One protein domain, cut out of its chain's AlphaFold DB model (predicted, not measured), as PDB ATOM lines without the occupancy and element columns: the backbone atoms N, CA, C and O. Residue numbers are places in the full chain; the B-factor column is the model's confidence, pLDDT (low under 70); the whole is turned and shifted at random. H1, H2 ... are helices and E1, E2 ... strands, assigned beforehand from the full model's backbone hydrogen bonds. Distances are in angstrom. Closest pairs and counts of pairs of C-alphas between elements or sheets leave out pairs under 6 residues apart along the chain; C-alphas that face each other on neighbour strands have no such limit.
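Overview. This is residues 422 to 536 of the 541 residues of the protein "Putative hydroxymethylglutaryl-CoA synthase" of Candidatus Lokiarchaeota archaeon (UniProt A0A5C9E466). Five strands, E1, E4, E6, E7 and E5 round the ring, make a small closed barrel, with the hairpin of E2 and E3 beside it and the short helix H1 near both. E3 turns sharply into E4, and two long loops lie towards the end away from E4. The printed part has 115 residues, in the order E1 E2 E3 E4 H1 E5 E6 E7; the barrel is mixed, E2 and E3 antiparallel. The class is mostly strand, with under half of the residues in named elements; the whole is compact, radius of gyration of the C-alphas 14.6 A, spans 40 by 32 by 20 A.

Arrangement. E1, residues 422 to 428, is antiparallel to E5, residues 493 to 497, and to E4, residues 472 to 475; N 424 and O 494, 3.1 A, and N 427 and O 474, 3.0 A, are within hydrogen-bond range. E6, residues 505 to 512, is antiparallel to E4, with N 506 and O 473 at 2.8 A, and to E7, residues 529 to 535, with N 509 and O 532 at 2.7 A. E7 and E5 are parallel, with N 533 and O 495 at 2.8 A. E2, residues 436 to 442, and E3, residues 464 to 470, form a hairpin, with N 439 and O 467 at 2.9 A; E3 runs on into E4 at 96 degrees. H1, residues 485 to 490, is on the barrel; its closest C-alphas to E3 are Leu 489 and Phe 465, 6.1 A. Each O i to N i+4 pair in H1 is within range.

Along the chain. E1 begins at C-alpha 422, (102.772, 169.393, 137.361); E7 ends at C-alpha 535, (114.816, 167.292, 135.377). E6 measures 22.9 A, E3 19.4 A, E2 19.2 A.

Size, cuts and confidence. The printed part has no cut. Links E2 to E3 and E6 to E7 are long. Residues 513 to 527 are under 70 in pLDDT.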
ATOM      1  N   ASN A 422     102.942 168.133 136.652       91.56
ATOM      2  CA  ASN A 422     102.772 169.393 137.361       91.56
ATOM      3  C   ASN A 422     102.922 170.557 136.371       91.56
ATOM      4  O   ASN A 422     103.339 170.373 135.224       91.56
ATOM      5  N   TYR A 423     102.645 171.771 136.835       94.12
ATOM      6  CA  TYR A 423     102.796 172.989 136.044       94.12
ATOM      7  C   TYR A 423     103.738 173.967 136.729       94.12
ATOM      8  O   TYR A 423     103.733 174.068 137.954       94.12
ATOM      9  N   ALA A 424     104.552 174.689 135.966       95.25
ATOM     10  CA  ALA A 424     105.457 175.689 136.526       95.25
ATOM     11  C   ALA A 424     105.793 176.791 135.517       95.25
ATOM     12  O   ALA A 424     105.642 176.604 134.309       95.25
ATOM     13  N   TYR A 425     106.288 177.917 136.031       95.19
ATOM     14  CA  TYR A 425     106.987 178.919 135.230       95.19
ATOM     15  C   TYR A 425     108.451 178.521 135.040       95.19
ATOM     16  O   TYR A 425     109.069 177.925 135.931       95.19
ATOM     17  N   ILE A 426     108.999 178.879 133.882       94.81
ATOM     18  CA  ILE A 426     110.393 178.625 133.524       94.81
ATOM     19  C   ILE A 426     111.044 179.862 132.909       94.81
ATOM     20  O   ILE A 426     110.369 180.703 132.320       94.81
ATOM     21  N   GLU A 427     112.369 179.932 132.990       94.44
ATOM     22  CA  GLU A 427     113.190 180.897 132.253       94.44
ATOM     23  C   GLU A 427     114.332 180.175 131.523       94.44
ATOM     24  O   GLU A 427     114.827 179.166 132.035       94.44
ATOM     25  N   PRO A 428     114.774 180.650 130.340       94.25
ATOM     26  CA  PRO A 428     115.900 180.049 129.630       94.25
ATOM     27  C   PRO A 428     117.154 179.955 130.506       94.25
ATOM     28  O   PRO A 428     117.576 180.928 131.132       94.25
ATOM     29  N   TYR A 429     117.778 178.780 130.531       92.94
ATOM     30  CA  TYR A 429     119.043 178.583 131.228       92.94
ATOM     31  C   TYR A 429     120.202 179.196 130.431       92.94
ATOM     32  O   TYR A 429     120.171 179.253 129.205       92.94
ATOM     33  N   THR A 430     121.266 179.624 131.111       86.75
ATOM     34  CA  THR A 430     122.399 180.330 130.473       86.75
ATOM     35  C   THR A 430     123.059 179.556 129.325       86.75
ATOM     36  O   THR A 430     123.443 180.165 128.330       86.75
ATOM     37  N   LEU A 431     123.141 178.223 129.416       83.75
ATOM     38  CA  LEU A 431     123.701 177.357 128.365       83.75
ATOM     39  C   LEU A 431     122.715 177.016 127.235       83.75
ATOM     40  O   LEU A 431     123.065 176.264 126.333       83.75
ATOM     41  N   ASN A 432     121.500 177.566 127.250       83.56
ATOM     42  CA  ASN A 432     120.521 177.359 126.184       83.56
ATOM     43  C   ASN A 432     120.996 177.911 124.827       83.56
ATOM     44  O   ASN A 432     120.626 177.387 123.777       83.56
ATOM     45  N   GLY A 433     121.784 178.992 124.840       82.69
ATOM     46  CA  GLY A 433     122.136 179.726 123.625       82.69
ATOM     47  C   GLY A 433     120.884 180.124 122.833       82.69
ATOM     48  O   GLY A 433     119.884 180.555 123.412       82.69
ATOM     49  N   ASN A 434     120.926 179.917 121.515       80.00
ATOM     50  CA  ASN A 434     119.811 180.183 120.600       80.00
ATOM     51  C   ASN A 434     118.918 178.950 120.352       80.00
ATOM     52  O   ASN A 434     118.117 178.945 119.418       80.00
ATOM     53  N   CYS A 435     119.039 177.891 121.158       87.69
ATOM     54  CA  CYS A 435     118.266 176.668 120.967       87.69
ATOM     55  C   CYS A 435     116.872 176.805 121.588       87.69
ATOM     56  O   CYS A 435     116.695 176.726 122.803       87.69
ATOM     57  N   PHE A 436     115.868 176.995 120.738       91.94
ATOM     58  CA  PHE A 436     114.464 177.037 121.131       91.94
ATOM     59  C   PHE A 436     113.656 176.070 120.276       91.94
ATOM     60  O   PHE A 436     113.949 175.853 119.103       91.94
ATOM     61  N   MET A 437     112.619 175.503 120.875       92.00
ATOM     62  CA  MET A 437     111.519 174.888 120.153       92.00
ATOM     63  C   MET A 437     110.441 175.946 119.954       92.00
ATOM     64  O   MET A 437     110.018 176.589 120.919       92.00
ATOM     65  N   LYS A 438     109.977 176.119 118.718       91.00
ATOM     66  CA  LYS A 438     108.868 177.022 118.423       91.00
ATOM     67  C   LYS A 438     107.641 176.216 118.057       91.00
ATOM     68  O   LYS A 438     107.693 175.357 117.185       91.00
ATOM     69  N   MET A 439     106.528 176.498 118.719       89.12
ATOM     70  CA  MET A 439     105.267 175.820 118.446       89.12
ATOM     71  C   MET A 439     104.168 176.845 118.236       89.12
ATOM     72  O   MET A 439     103.853 177.616 119.137       89.12
ATOM     73  N   ASN A 440     103.570 176.829 117.051       89.75
ATOM     74  CA  ASN A 440     102.300 177.493 116.803       89.75
ATOM     75  C   ASN A 440     101.205 176.462 117.056       89.75
ATOM     76  O   ASN A 440     101.177 175.430 116.390       89.75
ATOM     77  N   VAL A 441     100.332 176.703 118.027       88.69
ATOM     78  CA  VAL A 441      99.258 175.769 118.387       88.69
ATOM     79  C   VAL A 441      97.913 176.476 118.402       88.69
ATOM     80  O   VAL A 441      97.834 177.636 118.797       88.69
ATOM     81  N   CYS A 442      96.852 175.806 117.956       86.75
ATOM     82  CA  CYS A 442      95.500 176.340 118.130       86.75
ATOM     83  C   CYS A 442      94.989 176.124 119.563       86.75
ATOM     84  O   CYS A 442      95.654 175.483 120.381       86.75
ATOM     85  N   GLU A 443      93.785 176.611 119.856       83.56
ATOM     86  CA  GLU A 443      93.113 176.448 121.152       83.56
ATOM     87  C   GLU A 443      92.920 174.992 121.601       83.56
ATOM     88  O   GLU A 443      92.670 174.753 122.775       83.56
ATOM     89  N   GLU A 444      93.086 174.020 120.701       79.00
ATOM     90  CA  GLU A 444      93.013 172.590 121.030       79.00
ATOM     91  C   GLU A 444      94.295 171.820 120.733       79.00
ATOM     92  O   GLU A 444      94.294 170.604 120.557       79.00
ATOM     93  N   GLY A 445      95.419 172.538 120.712       77.62
ATOM     94  CA  GLY A 445      96.747 171.934 120.755       77.62
ATOM     95  C   GLY A 445      97.254 171.381 119.424       77.62
ATOM     96  O   GLY A 445      98.363 170.851 119.382       77.62
ATOM     97  N   CYS A 446      96.505 171.538 118.328       81.31
ATOM     98  CA  CYS A 446      96.987 171.147 117.006       81.31
ATOM     99  C   CYS A 446      98.178 172.021 116.605       81.31
ATOM    100  O   CYS A 446      98.082 173.246 116.679       81.31
ATOM    101  N   LEU A 447      99.253 171.407 116.106       86.44
ATOM    102  CA  LEU A 447     100.368 172.137 115.504       86.44
ATOM    103  C   LEU A 447      99.907 172.841 114.214       86.44
ATOM    104  O   LEU A 447      99.431 172.202 113.274       86.44
ATOM    105  N   VAL A 448     100.061 174.160 114.177       89.12
ATOM    106  CA  VAL A 448      99.688 175.052 113.075       89.12
ATOM    107  C   VAL A 448     100.947 175.507 112.338       89.12
ATOM    108  O   VAL A 448     102.025 175.574 112.916       89.12
ATOM    109  N   SER A 449     100.826 175.808 111.044       90.25
ATOM    110  CA  SER A 449     101.967 176.258 110.246       90.25
ATOM    111  C   SER A 449     102.431 177.670 110.622       90.25
ATOM    112  O   SER A 449     101.610 178.565 110.827       90.25
ATOM    113  N   LYS A 450     103.745 177.911 110.587       88.88
ATOM    114  CA  LYS A 450     104.355 179.254 110.646       88.88
ATOM    115  C   LYS A 450     104.144 180.094 109.381       88.88
ATOM    116  O   LYS A 450     104.480 181.277 109.378       88.88
ATOM    117  N   LEU A 451     103.649 179.506 108.287       91.19
ATOM    118  CA  LEU A 451     103.501 180.193 107.006       91.19
ATOM    119  C   LEU A 451     102.313 181.164 107.028       91.19
ATOM    120  O   LEU A 451     101.171 180.770 107.265       91.19
ATOM    121  N   GLN A 452     102.575 182.433 106.711       89.19
ATOM    122  CA  GLN A 452     101.536 183.454 106.600       89.19
ATOM    123  C   GLN A 452     100.465 183.039 105.580       89.19
ATOM    124  O   GLN A 452     100.774 182.679 104.447       89.19
ATOM    125  N   GLY A 453      99.197 183.113 105.987       89.38
ATOM    126  CA  GLY A 453      98.060 182.706 105.161       89.38
ATOM    127  C   GLY A 453      97.699 181.225 105.276       89.38
ATOM    128  O   GLY A 453      96.658 180.845 104.759       89.38
ATOM    129  N   LEU A 454      98.501 180.411 105.974       89.31
ATOM    130  CA  LEU A 454      98.167 179.046 106.419       89.31
ATOM    131  C   LEU A 454      98.367 178.867 107.935       89.31
ATOM    132  O   LEU A 454      98.302 177.758 108.461       89.31
ATOM    133  N   ASN A 455      98.594 179.966 108.649       88.31
ATOM    134  CA  ASN A 455      98.780 180.032 110.091       88.31
ATOM    135  C   ASN A 455      97.438 180.025 110.841       88.31
ATOM    136  O   ASN A 455      97.186 180.878 111.688       88.31
ATOM    137  N   PHE A 456      96.564 179.083 110.495       87.69
ATOM    138  CA  PHE A 456      95.294 178.808 111.166       87.69
ATOM    139  C   PHE A 456      95.031 177.298 111.179       87.69
ATOM    140  O   PHE A 456      95.620 176.541 110.405       87.69
ATOM    141  N   CYS A 457      94.155 176.838 112.071       86.25
ATOM    142  CA  CYS A 457      93.820 175.420 112.147       86.25
ATOM    143  C   CYS A 457      92.953 175.012 110.942       86.25
ATOM    144  O   CYS A 457      91.953 175.687 110.680       86.25
ATOM    145  N   PRO A 458      93.242 173.893 110.253       82.88
ATOM    146  CA  PRO A 458      92.420 173.431 109.129       82.88
ATOM    147  C   PRO A 458      90.945 173.167 109.483       82.88
ATOM    148  O   PRO A 458      90.088 173.228 108.609       82.88
ATOM    149  N   GLU A 459      90.633 172.966 110.766       82.81
ATOM    150  CA  GLU A 459      89.266 172.856 111.298       82.81
ATOM    151  C   GLU A 459      88.540 174.214 111.421       82.81
ATOM    152  O   GLU A 459      87.487 174.312 112.044       82.81
ATOM    153  N   GLY A 460      89.100 175.292 110.862       82.38
ATOM    154  CA  GLY A 460      88.500 176.629 110.855       82.38
ATOM    155  C   GLY A 460      88.733 177.442 112.130       82.38
ATOM    156  O   GLY A 460      88.176 178.530 112.278       82.38
ATOM    157  N   ARG A 461      89.568 176.945 113.048       84.38
ATOM    158  CA  ARG A 461      89.922 177.657 114.282       84.38
ATOM    159  C   ARG A 461      90.940 178.757 113.988       84.38
ATOM    160  O   ARG A 461      91.941 178.520 113.307       84.38
ATOM    161  N   THR A 462      90.670 179.957 114.492       80.75
ATOM    162  CA  THR A 462      91.428 181.176 114.154       80.75
ATOM    163  C   THR A 462      92.368 181.637 115.260       80.75
ATOM    164  O   THR A 462      93.281 182.415 114.983       80.75
ATOM    165  N   ASN A 463      92.196 181.143 116.488       87.25
ATOM    166  CA  ASN A 463      93.090 181.469 117.587       87.25
ATOM    167  C   ASN A 463      94.354 180.614 117.473       87.25
ATOM    168  O   ASN A 463      94.302 179.388 117.502       87.25
ATOM    169  N   VAL A 464      95.505 181.268 117.326       88.62
ATOM    170  CA  VAL A 464      96.807 180.600 117.272       88.62
ATOM    171  C   VAL A 464      97.716 181.218 118.317       88.62
ATOM    172  O   VAL A 464      97.916 182.431 118.354       88.62
ATOM    173  N   PHE A 465      98.271 180.359 119.159       89.50
ATOM    174  CA  PHE A 465      99.169 180.700 120.243       89.50
ATOM    175  C   PHE A 465     100.575 180.259 119.861       89.50
ATOM    176  O   PHE A 465     100.810 179.098 119.523       89.50
ATOM    177  N   GLN A 466     101.520 181.192 119.906       90.56
ATOM    178  CA  GLN A 466     102.924 180.899 119.656       90.56
ATOM    179  C   GLN A 466     103.638 180.669 120.987       90.56
ATOM    180  O   GLN A 466     103.625 181.534 121.863       90.56
ATOM    181  N   LYS A 467     104.318 179.531 121.112       89.56
ATOM    182  CA  LYS A 467     105.210 179.204 122.224       89.56
ATOM    183  C   LYS A 467     106.652 179.185 121.746       89.56
ATOM    184  O   LYS A 467     106.971 178.489 120.786       89.56
ATOM    185  N   ASN A 468     107.509 179.915 122.450       91.94
ATOM    186  CA  ASN A 468     108.958 179.861 122.286       91.94
ATOM    187  C   ASN A 468     109.537 179.191 123.531       91.94
ATOM    188  O   ASN A 468     109.587 179.797 124.598       91.94
ATOM    189  N   LEU A 469     109.927 177.930 123.405       93.69
ATOM    190  CA  LEU A 469     110.256 177.075 124.536       93.69
ATOM    191  C   LEU A 469     111.765 176.814 124.551       93.69
ATOM    192  O   LEU A 469     112.283 176.247 123.585       93.69
ATOM    193  N   PRO A 470     112.500 177.245 125.590       94.38
ATOM    194  CA  PRO A 470     113.940 177.023 125.653       94.38
ATOM    195  C   PRO A 470     114.263 175.530 125.756       94.38
ATOM    196  O   PRO A 470     113.565 174.789 126.452       94.38
ATOM    197  N   PHE A 471     115.325 175.085 125.085       94.06
ATOM    198  CA  PHE A 471     115.811 173.710 125.187       94.06
ATOM    199  C   PHE A 471     116.208 173.349 126.627       94.06
ATOM    200  O   PHE A 471     115.772 172.323 127.153       94.06
ATOM    201  N   TYR A 472     116.939 174.250 127.289       94.56
ATOM    202  CA  TYR A 472     117.241 174.195 128.717       94.56
ATOM    203  C   TYR A 472     116.629 175.367 129.459       94.56
ATOM    204  O   TYR A 472     116.803 176.522 129.068       94.56
ATOM    205  N   ALA A 473     115.982 175.079 130.581       95.12
ATOM    206  CA  ALA A 473     115.328 176.087 131.397       95.12
ATOM    207  C   ALA A 473     115.624 175.898 132.887       95.12
ATOM    208  O   ALA A 473     116.011 174.815 133.324       95.12
ATOM    209  N   VAL A 474     115.415 176.952 133.670       95.94
ATOM    210  CA  VAL A 474     115.349 176.895 135.134       95.94
ATOM    211  C   VAL A 474     113.904 177.086 135.552       95.94
ATOM    212  O   VAL A 474     113.223 177.983 135.058       95.94
ATOM    213  N   VAL A 475     113.437 176.254 136.474       96.25
ATOM    214  CA  VAL A 475     112.091 176.366 137.041       96.25
ATOM    215  C   VAL A 475     112.053 177.506 138.055       96.25
ATOM    216  O   VAL A 475     112.768 177.468 139.053       96.25
ATOM    217  N   THR A 476     111.210 178.512 137.837       96.12
ATOM    218  CA  THR A 476     111.195 179.745 138.651       96.12
ATOM    219  C   THR A 476     110.070 179.787 139.686       96.12
ATOM    220  O   THR A 476     110.082 180.628 140.591       96.12
ATOM    221  N   SER A 477     109.125 178.846 139.623       94.75
ATOM    222  CA  SER A 477     108.008 178.737 140.564       94.75
ATOM    223  C   SER A 477     107.976 177.397 141.297       94.75
ATOM    224  O   SER A 477     108.551 176.404 140.864       94.75
ATOM    225  N   ASN A 478     107.244 177.356 142.413       92.31
ATOM    226  CA  ASN A 478     106.746 176.081 142.931       92.31
ATOM    227  C   ASN A 478     105.711 175.492 141.948       92.31
ATOM    228  O   ASN A 478     105.184 176.253 141.123       92.31
ATOM    229  N   PRO A 479     105.407 174.180 142.031       89.81
ATOM    230  CA  PRO A 479     104.313 173.584 141.274       89.81
ATOM    231  C   PRO A 479     103.020 174.389 141.429       89.81
ATOM    232  O   PRO A 479     102.639 174.766 142.538       89.81
ATOM    233  N   LEU A 480     102.386 174.685 140.302       90.62
ATOM    234  CA  LEU A 480     101.129 175.412 140.212       90.62
ATOM    235  C   LEU A 480      99.972 174.410 140.233       90.62
ATOM    236  O   LEU A 480     100.006 173.397 139.534       90.62
ATOM    237  N   GLU A 481      98.938 174.721 141.007       85.00
ATOM    238  CA  GLU A 481      97.691 173.958 141.055       85.00
ATOM    239  C   GLU A 481      96.617 174.633 140.190       85.00
ATOM    240  O   GLU A 481      96.629 175.851 140.017       85.00
ATOM    241  N   ASN A 482      95.655 173.846 139.694       83.56
ATOM    242  CA  ASN A 482      94.464 174.327 138.974       83.56
ATOM    243  C   ASN A 482      94.756 175.180 137.723       83.56
ATOM    244  O   ASN A 482      94.012 176.111 137.424       83.56
ATOM    245  N   VAL A 483      95.827 174.864 136.988       85.44
ATOM    246  CA  VAL A 483      96.147 175.536 135.722       85.44
ATOM    247  C   VAL A 483      95.147 175.118 134.646       85.44
ATOM    248  O   VAL A 483      94.988 173.928 134.371       85.44
ATOM    249  N   SER A 484      94.491 176.099 134.032       84.38
ATOM    250  CA  SER A 484      93.576 175.872 132.907       84.38
ATOM    251  C   SER A 484      94.313 175.713 131.567       84.38
ATOM    252  O   SER A 484      95.435 176.194 131.394       84.38
ATOM    253  N   ASP A 485      93.667 175.089 130.577       80.00
ATOM    254  CA  ASP A 485      94.234 174.953 129.224       80.00
ATOM    255  C   ASP A 485      94.487 176.312 128.553       80.00
ATOM    256  O   ASP A 485      95.506 176.502 127.888       80.00
ATOM    257  N   GLU A 486      93.616 177.298 128.790       82.44
ATOM    258  CA  GLU A 486      93.806 178.667 128.301       82.44
ATOM    259  C   GLU A 486      95.087 179.289 128.868       82.44
ATOM    260  O   GLU A 486      95.855 179.920 128.138       82.44
ATOM    261  N   GLU A 487      95.372 179.082 130.154       85.31
ATOM    262  CA  GLU A 487      96.605 179.564 130.775       85.31
ATOM    263  C   GLU A 487      97.843 178.866 130.212       85.31
ATOM    264  O   GLU A 487      98.848 179.532 129.965       85.31
ATOM    265  N   LEU A 488      97.770 177.559 129.935       84.50
ATOM    266  CA  LEU A 488      98.858 176.832 129.275       84.50
ATOM    267  C   LEU A 488      99.148 177.359 127.876       84.50
ATOM    268  O   LEU A 488     100.302 177.343 127.452       84.50
ATOM    269  N   LEU A 489      98.139 177.846 127.160       83.25
ATOM    270  CA  LEU A 489      98.294 178.408 125.820       83.25
ATOM    271  C   LEU A 489      98.769 179.865 125.848       83.25
ATOM    272  O   LEU A 489      99.632 180.246 125.056       83.25
ATOM    273  N   THR A 490      98.289 180.668 126.795       83.56
ATOM    274  CA  THR A 490      98.495 182.129 126.805       83.56
ATOM    275  C   THR A 490      99.643 182.614 127.687       83.56
ATOM    276  O   THR A 490     100.195 183.677 127.413       83.56
ATOM    277  N   LYS A 491     100.035 181.861 128.721       84.62
ATOM    278  CA  LYS A 491     101.090 182.243 129.681       84.62
ATOM    279  C   LYS A 491     102.349 181.397 129.502       84.62
ATOM    280  O   LYS A 491     102.282 180.304 128.951       84.62
ATOM    281  N   ASP A 492     103.485 181.831 130.037       84.69
ATOM    282  CA  ASP A 492     104.745 181.061 130.032       84.69
ATOM    283  C   ASP A 492     104.754 179.916 131.070       84.69
ATOM    284  O   ASP A 492     105.734 179.679 131.774       84.69
ATOM    285  N   ILE A 493     103.621 179.217 131.191       90.06
ATOM    286  CA  ILE A 493     103.444 178.039 132.035       90.06
ATOM    287  C   ILE A 493     103.697 176.799 131.183       90.06
ATOM    288  O   ILE A 493     103.171 176.668 130.076       90.06
ATOM    289  N   VAL A 494     104.476 175.865 131.718       91.56
ATOM    290  CA  VAL A 494     104.818 174.611 131.046       91.56
ATOM    291  C   VAL A 494     104.474 173.406 131.910       91.56
ATOM    292  O   VAL A 494     104.397 173.496 133.137       91.56
ATOM    293  N   ARG A 495     104.288 172.257 131.257       92.62
ATOM    294  CA  ARG A 495     104.189 170.957 131.929       92.62
ATOM    295  C   ARG A 495     105.574 170.546 132.412       92.62
ATOM    296  O   ARG A 495     106.510 170.521 131.615       92.62
ATOM    297  N   VAL A 496     105.701 170.182 133.680       92.94
ATOM    298  CA  VAL A 496     106.931 169.652 134.281       92.94
ATOM    299  C   VAL A 496     106.662 168.279 134.897       92.94
ATOM    300  O   VAL A 496     105.553 168.010 135.364       92.94
ATOM    301  N   SER A 497     107.656 167.390 134.925       90.31
ATOM    302  CA  SER A 497     107.532 166.109 135.641       90.31
ATOM    303  C   SER A 497     107.183 166.324 137.117       90.31
ATOM    304  O   SER A 497     107.646 167.290 137.725       90.31
ATOM    305  N   GLN A 498     106.418 165.408 137.718       89.12
ATOM    306  CA  GLN A 498     105.913 165.551 139.093       89.12
ATOM    307  C   GLN A 498     107.002 165.778 140.156       89.12
ATOM    308  O   GLN A 498     106.777 166.456 141.155       89.12
ATOM    309  N   ASN A 499     108.202 165.245 139.935       86.62
ATOM    310  CA  ASN A 499     109.348 165.374 140.837       86.62
ATOM    311  C   ASN A 499     110.148 166.681 140.667       86.62
ATOM    312  O   ASN A 499     111.158 166.864 141.352       86.62
ATOM    313  N   THR A 500     109.726 167.571 139.766       90.75
ATOM    314  CA  THR A 500     110.422 168.827 139.464       90.75
ATOM    315  C   THR A 500     110.232 169.850 140.580       90.75
ATOM    316  O   THR A 500     109.123 170.049 141.078       90.75
ATOM    317  N   LYS A 501     111.317 170.529 140.962       92.31
ATOM    318  CA  LYS A 501     111.337 171.545 142.021       92.31
ATOM    319  C   LYS A 501     111.734 172.915 141.476       92.31
ATOM    320  O   LYS A 501     112.366 173.018 140.429       92.31
ATOM    321  N   LYS A 502     111.396 173.966 142.228       95.06
ATOM    322  CA  LYS A 502     111.901 175.320 141.983       95.06
ATOM    323  C   LYS A 502     113.439 175.334 141.991       95.06
ATOM    324  O   LYS A 502     114.058 174.567 142.727       95.06
ATOM    325  N   ASP A 503     114.023 176.200 141.166       94.44
ATOM    326  CA  ASP A 503     115.460 176.414 140.947       94.44
ATOM    327  C   ASP A 503     116.183 175.220 140.289       94.44
ATOM    328  O   ASP A 503     117.406 175.217 140.138       94.44
ATOM    329  N   GLN A 504     115.433 174.203 139.855       94.75
ATOM    330  CA  GLN A 504     115.970 173.046 139.152       94.75
ATOM    331  C   GLN A 504     116.155 173.341 137.661       94.75
ATOM    332  O   GLN A 504     115.290 173.945 137.023       94.75
ATOM    333  N   ILE A 505     117.272 172.868 137.099       95.06
ATOM    334  CA  ILE A 505     117.505 172.880 135.652       95.06
ATOM    335  C   ILE A 505     116.723 171.728 135.025       95.06
ATOM    336  O   ILE A 505     116.790 170.579 135.480       95.06
ATOM    337  N   VAL A 506     115.991 172.048 133.970       94.88
ATOM    338  CA  VAL A 506     115.137 171.127 133.232       94.88
ATOM    339  C   VAL A 506     115.465 171.177 131.744       94.88
ATOM    340  O   VAL A 506     115.906 172.199 131.218       94.88
ATOM    341  N   GLU A 507     115.234 170.061 131.067       94.44
ATOM    342  CA  GLU A 507     115.347 169.915 129.619       94.44
ATOM    343  C   GLU A 507     113.959 169.697 129.019       94.44
ATOM    344  O   GLU A 507     113.137 168.960 129.584       94.44
ATOM    345  N   ILE A 508     113.700 170.326 127.874       93.44
ATOM    346  CA  ILE A 508     112.463 170.099 127.134       93.44
ATOM    347  C   ILE A 508     112.420 168.679 126.557       93.44
ATOM    348  O   ILE A 508     113.390 168.120 126.048       93.44
ATOM    349  N   ASN A 509     111.237 168.101 126.603       91.06
ATOM    350  CA  ASN A 509     110.871 166.867 125.955       91.06
ATOM    351  C   ASN A 509     109.571 167.084 125.182       91.06
ATOM    352  O   ASN A 509     108.727 167.892 125.572       91.06
ATOM    353  N   LEU A 510     109.391 166.332 124.107       90.38
ATOM    354  CA  LEU A 510     108.180 166.372 123.304       90.38
ATOM    355  C   LEU A 510     107.478 165.027 123.441       90.38
ATOM    356  O   LEU A 510     108.109 164.001 123.230       90.38
ATOM    357  N   LEU A 511     106.204 165.015 123.815       87.50
ATOM    358  CA  LEU A 511     105.452 163.770 123.970       87.50
ATOM    359  C   LEU A 511     104.204 163.815 123.107       87.50
ATOM    360  O   LEU A 511     103.457 164.792 123.132       87.50
ATOM    361  N   ARG A 512     103.974 162.759 122.336       81.44
ATOM    362  CA  ARG A 512     102.744 162.578 121.575       81.44
ATOM    363  C   ARG A 512     101.685 161.984 122.495       81.44
ATOM    364  O   ARG A 512     101.824 160.849 122.942       81.44
ATOM    365  N   MET A 513     100.626 162.738 122.772       69.81
ATOM    366  CA  MET A 513      99.496 162.202 123.533       69.81
ATOM    367  C   MET A 513      98.719 161.221 122.650       69.81
ATOM    368  O   MET A 513      98.534 161.467 121.453       69.81
ATOM    369  N   GLY A 514      98.343 160.075 123.227       58.41
ATOM    370  CA  GLY A 514      97.766 158.947 122.501       58.41
ATOM    371  C   GLY A 514      96.532 159.321 121.680       58.41
ATOM    372  O   GLY A 514      95.825 160.268 121.997       58.41
ATOM    373  N   MET A 515      96.237 158.531 120.645       48.03
ATOM    374  CA  MET A 515      95.005 158.646 119.854       48.03
ATOM    375  C   MET A 515      93.755 158.113 120.589       48.03
ATOM    376  O   MET A 515      92.677 158.135 120.008       48.03
ATOM    377  N   ASN A 516      93.871 157.657 121.846       41.81
ATOM    378  CA  ASN A 516      92.789 156.965 122.560       41.81
ATOM    379  C   ASN A 516      92.565 157.363 124.036       41.81
ATOM    380  O   ASN A 516      91.756 156.718 124.694       41.81
ATOM    381  N   GLU A 517      93.181 158.425 124.573       36.06
ATOM    382  CA  GLU A 517      92.950 158.828 125.978       36.06
ATOM    383  C   GLU A 517      92.642 160.316 126.136       36.06
ATOM    384  O   GLU A 517      93.450 161.143 126.545       36.06
ATOM    385  N   SER A 518      91.420 160.649 125.741       32.88
ATOM    386  CA  SER A 518      90.482 161.559 126.408       32.88
ATOM    387  C   SER A 518      89.412 161.886 125.375       32.88
ATOM    388  O   SER A 518      89.702 162.348 124.271       32.88
ATOM    389  N   ALA A 519      88.153 161.651 125.729       33.84
ATOM    390  CA  ALA A 519      86.981 161.913 124.895       33.84
ATOM    391  C   ALA A 519      86.746 163.416 124.593       33.84
ATOM    392  O   ALA A 519      85.627 163.811 124.279       33.84
ATOM    393  N   HIS A 520      87.785 164.256 124.682       35.69
ATOM    394  CA  HIS A 520      87.715 165.695 124.456       35.69
ATOM    395  C   HIS A 520      88.827 166.283 123.572       35.69
ATOM    396  O   HIS A 520      88.672 167.431 123.176       35.69
ATOM    397  N   CYS A 521      89.881 165.548 123.174       37.78
ATOM    398  CA  CYS A 521      90.939 166.141 122.326       37.78
ATOM    399  C   CYS A 521      91.376 165.321 121.101       37.78
ATOM    400  O   CYS A 521      92.281 165.746 120.384       37.78
ATOM    401  N   ILE A 522      90.752 164.175 120.807       42.66
ATOM    402  CA  ILE A 522      91.131 163.352 119.649       42.66
ATOM    403  C   ILE A 522      89.884 163.005 118.841       42.66
ATOM    404  O   ILE A 522      89.267 161.966 119.052       42.66
ATOM    405  N   HIS A 523      89.510 163.865 117.891       36.91
ATOM    406  CA  HIS A 523      88.506 163.478 116.897       36.91
ATOM    407  C   HIS A 523      88.889 163.666 115.424       36.91
ATOM    408  O   HIS A 523      88.280 162.996 114.600       36.91
ATOM    409  N   ASN A 524      89.923 164.437 115.050       46.16
ATOM    410  CA  ASN A 524      90.050 164.864 113.639       46.16
ATOM    411  C   ASN A 524      91.402 164.567 112.946       46.16
ATOM    412  O   ASN A 524      91.716 165.180 111.934       46.16
ATOM    413  N   GLY A 525      92.218 163.622 113.432       46.69
ATOM    414  CA  GLY A 525      93.430 163.193 112.703       46.69
ATOM    415  C   GLY A 525      94.623 164.167 112.734       46.69
ATOM    416  O   GLY A 525      95.576 163.983 111.975       46.69
ATOM    417  N   TYR A 526      94.605 165.167 113.624       56.25
ATOM    418  CA  TYR A 526      95.740 166.064 113.881       56.25
ATOM    419  C   TYR A 526      96.586 165.590 115.063       56.25
ATOM    420  O   TYR A 526      96.155 164.784 115.886       56.25
ATOM    421  N   ILE A 527      97.825 166.071 115.105       60.72
ATOM    422  CA  ILE A 527      98.859 165.593 116.016       60.72
ATOM    423  C   ILE A 527      99.008 166.578 117.155       60.72
ATOM    424  O   ILE A 527      99.328 167.744 116.924       60.72
ATOM    425  N   ASN A 528      98.824 166.072 118.369       71.25
ATOM    426  CA  ASN A 528      99.007 166.833 119.589       71.25
ATOM    427  C   ASN A 528     100.313 166.369 120.232       71.25
ATOM    428  O   ASN A 528     100.355 165.386 120.979       71.25
ATOM    429  N   TRP A 529     101.404 167.050 119.886       80.56
ATOM    430  CA  TRP A 529     102.624 166.950 120.671       80.56
ATOM    431  C   TRP A 529     102.585 167.977 121.785       80.56
ATOM    432  O   TRP A 529     102.369 169.166 121.554       80.56
ATOM    433  N   HIS A 530     102.824 167.508 122.998       84.69
ATOM    434  CA  HIS A 530     102.841 168.334 124.181       84.69
ATOM    435  C   HIS A 530     104.290 168.536 124.613       84.69
ATOM    436  O   HIS A 530     104.983 167.559 124.922       84.69
ATOM    437  N   PRO A 531     104.770 169.788 124.645       90.00
ATOM    438  CA  PRO A 531     106.046 170.085 125.255       90.00
ATOM    439  C   PRO A 531     105.930 169.877 126.764       90.00
ATOM    440  O   PRO A 531     104.970 170.302 127.416       90.00
ATOM    441  N   THR A 532     106.923 169.199 127.311       92.06
ATOM    442  CA  THR A 532     107.054 168.887 128.732       92.06
ATOM    443  C   THR A 532     108.493 169.139 129.139       92.06
ATOM    444  O   THR A 532     109.385 169.098 128.303       92.06
ATOM    445  N   TYR A 533     108.743 169.394 130.411       94.00
ATOM    446  CA  TYR A 533     110.086 169.585 130.934       94.00
ATOM    447  C   TYR A 533     110.389 168.511 131.964       94.00
ATOM    448  O   TYR A 533     109.593 168.250 132.870       94.00
ATOM    449  N   LYS A 534     111.551 167.880 131.813       91.88
ATOM    450  CA  LYS A 534     112.055 166.875 132.749       91.88
ATOM    451  C   LYS A 534     113.299 167.422 133.447       91.88
ATOM    452  O   LYS A 534     114.069 168.139 132.807       91.88
ATOM    453  N   PRO A 535     113.530 167.086 134.728       91.81
ATOM    454  CA  PRO A 535     114.816 167.292 135.377       91.81
ATOM    455  C   PRO A 535     115.982 166.905 134.478       91.81
ATOM    456  O   PRO A 535     115.993 165.804 133.925       91.81
ATOM    457  N   LEU A 536     116.965 167.791 134.355       89.31
ATOM    458  CA  LEU A 536     118.168 167.480 133.605       89.31
ATOM    459  C   LEU A 536     118.898 166.301 134.267       89.31
ATOM    460  O   LEU A 536     119.220 166.349 135.455       89.31
TER     461      LEU A 536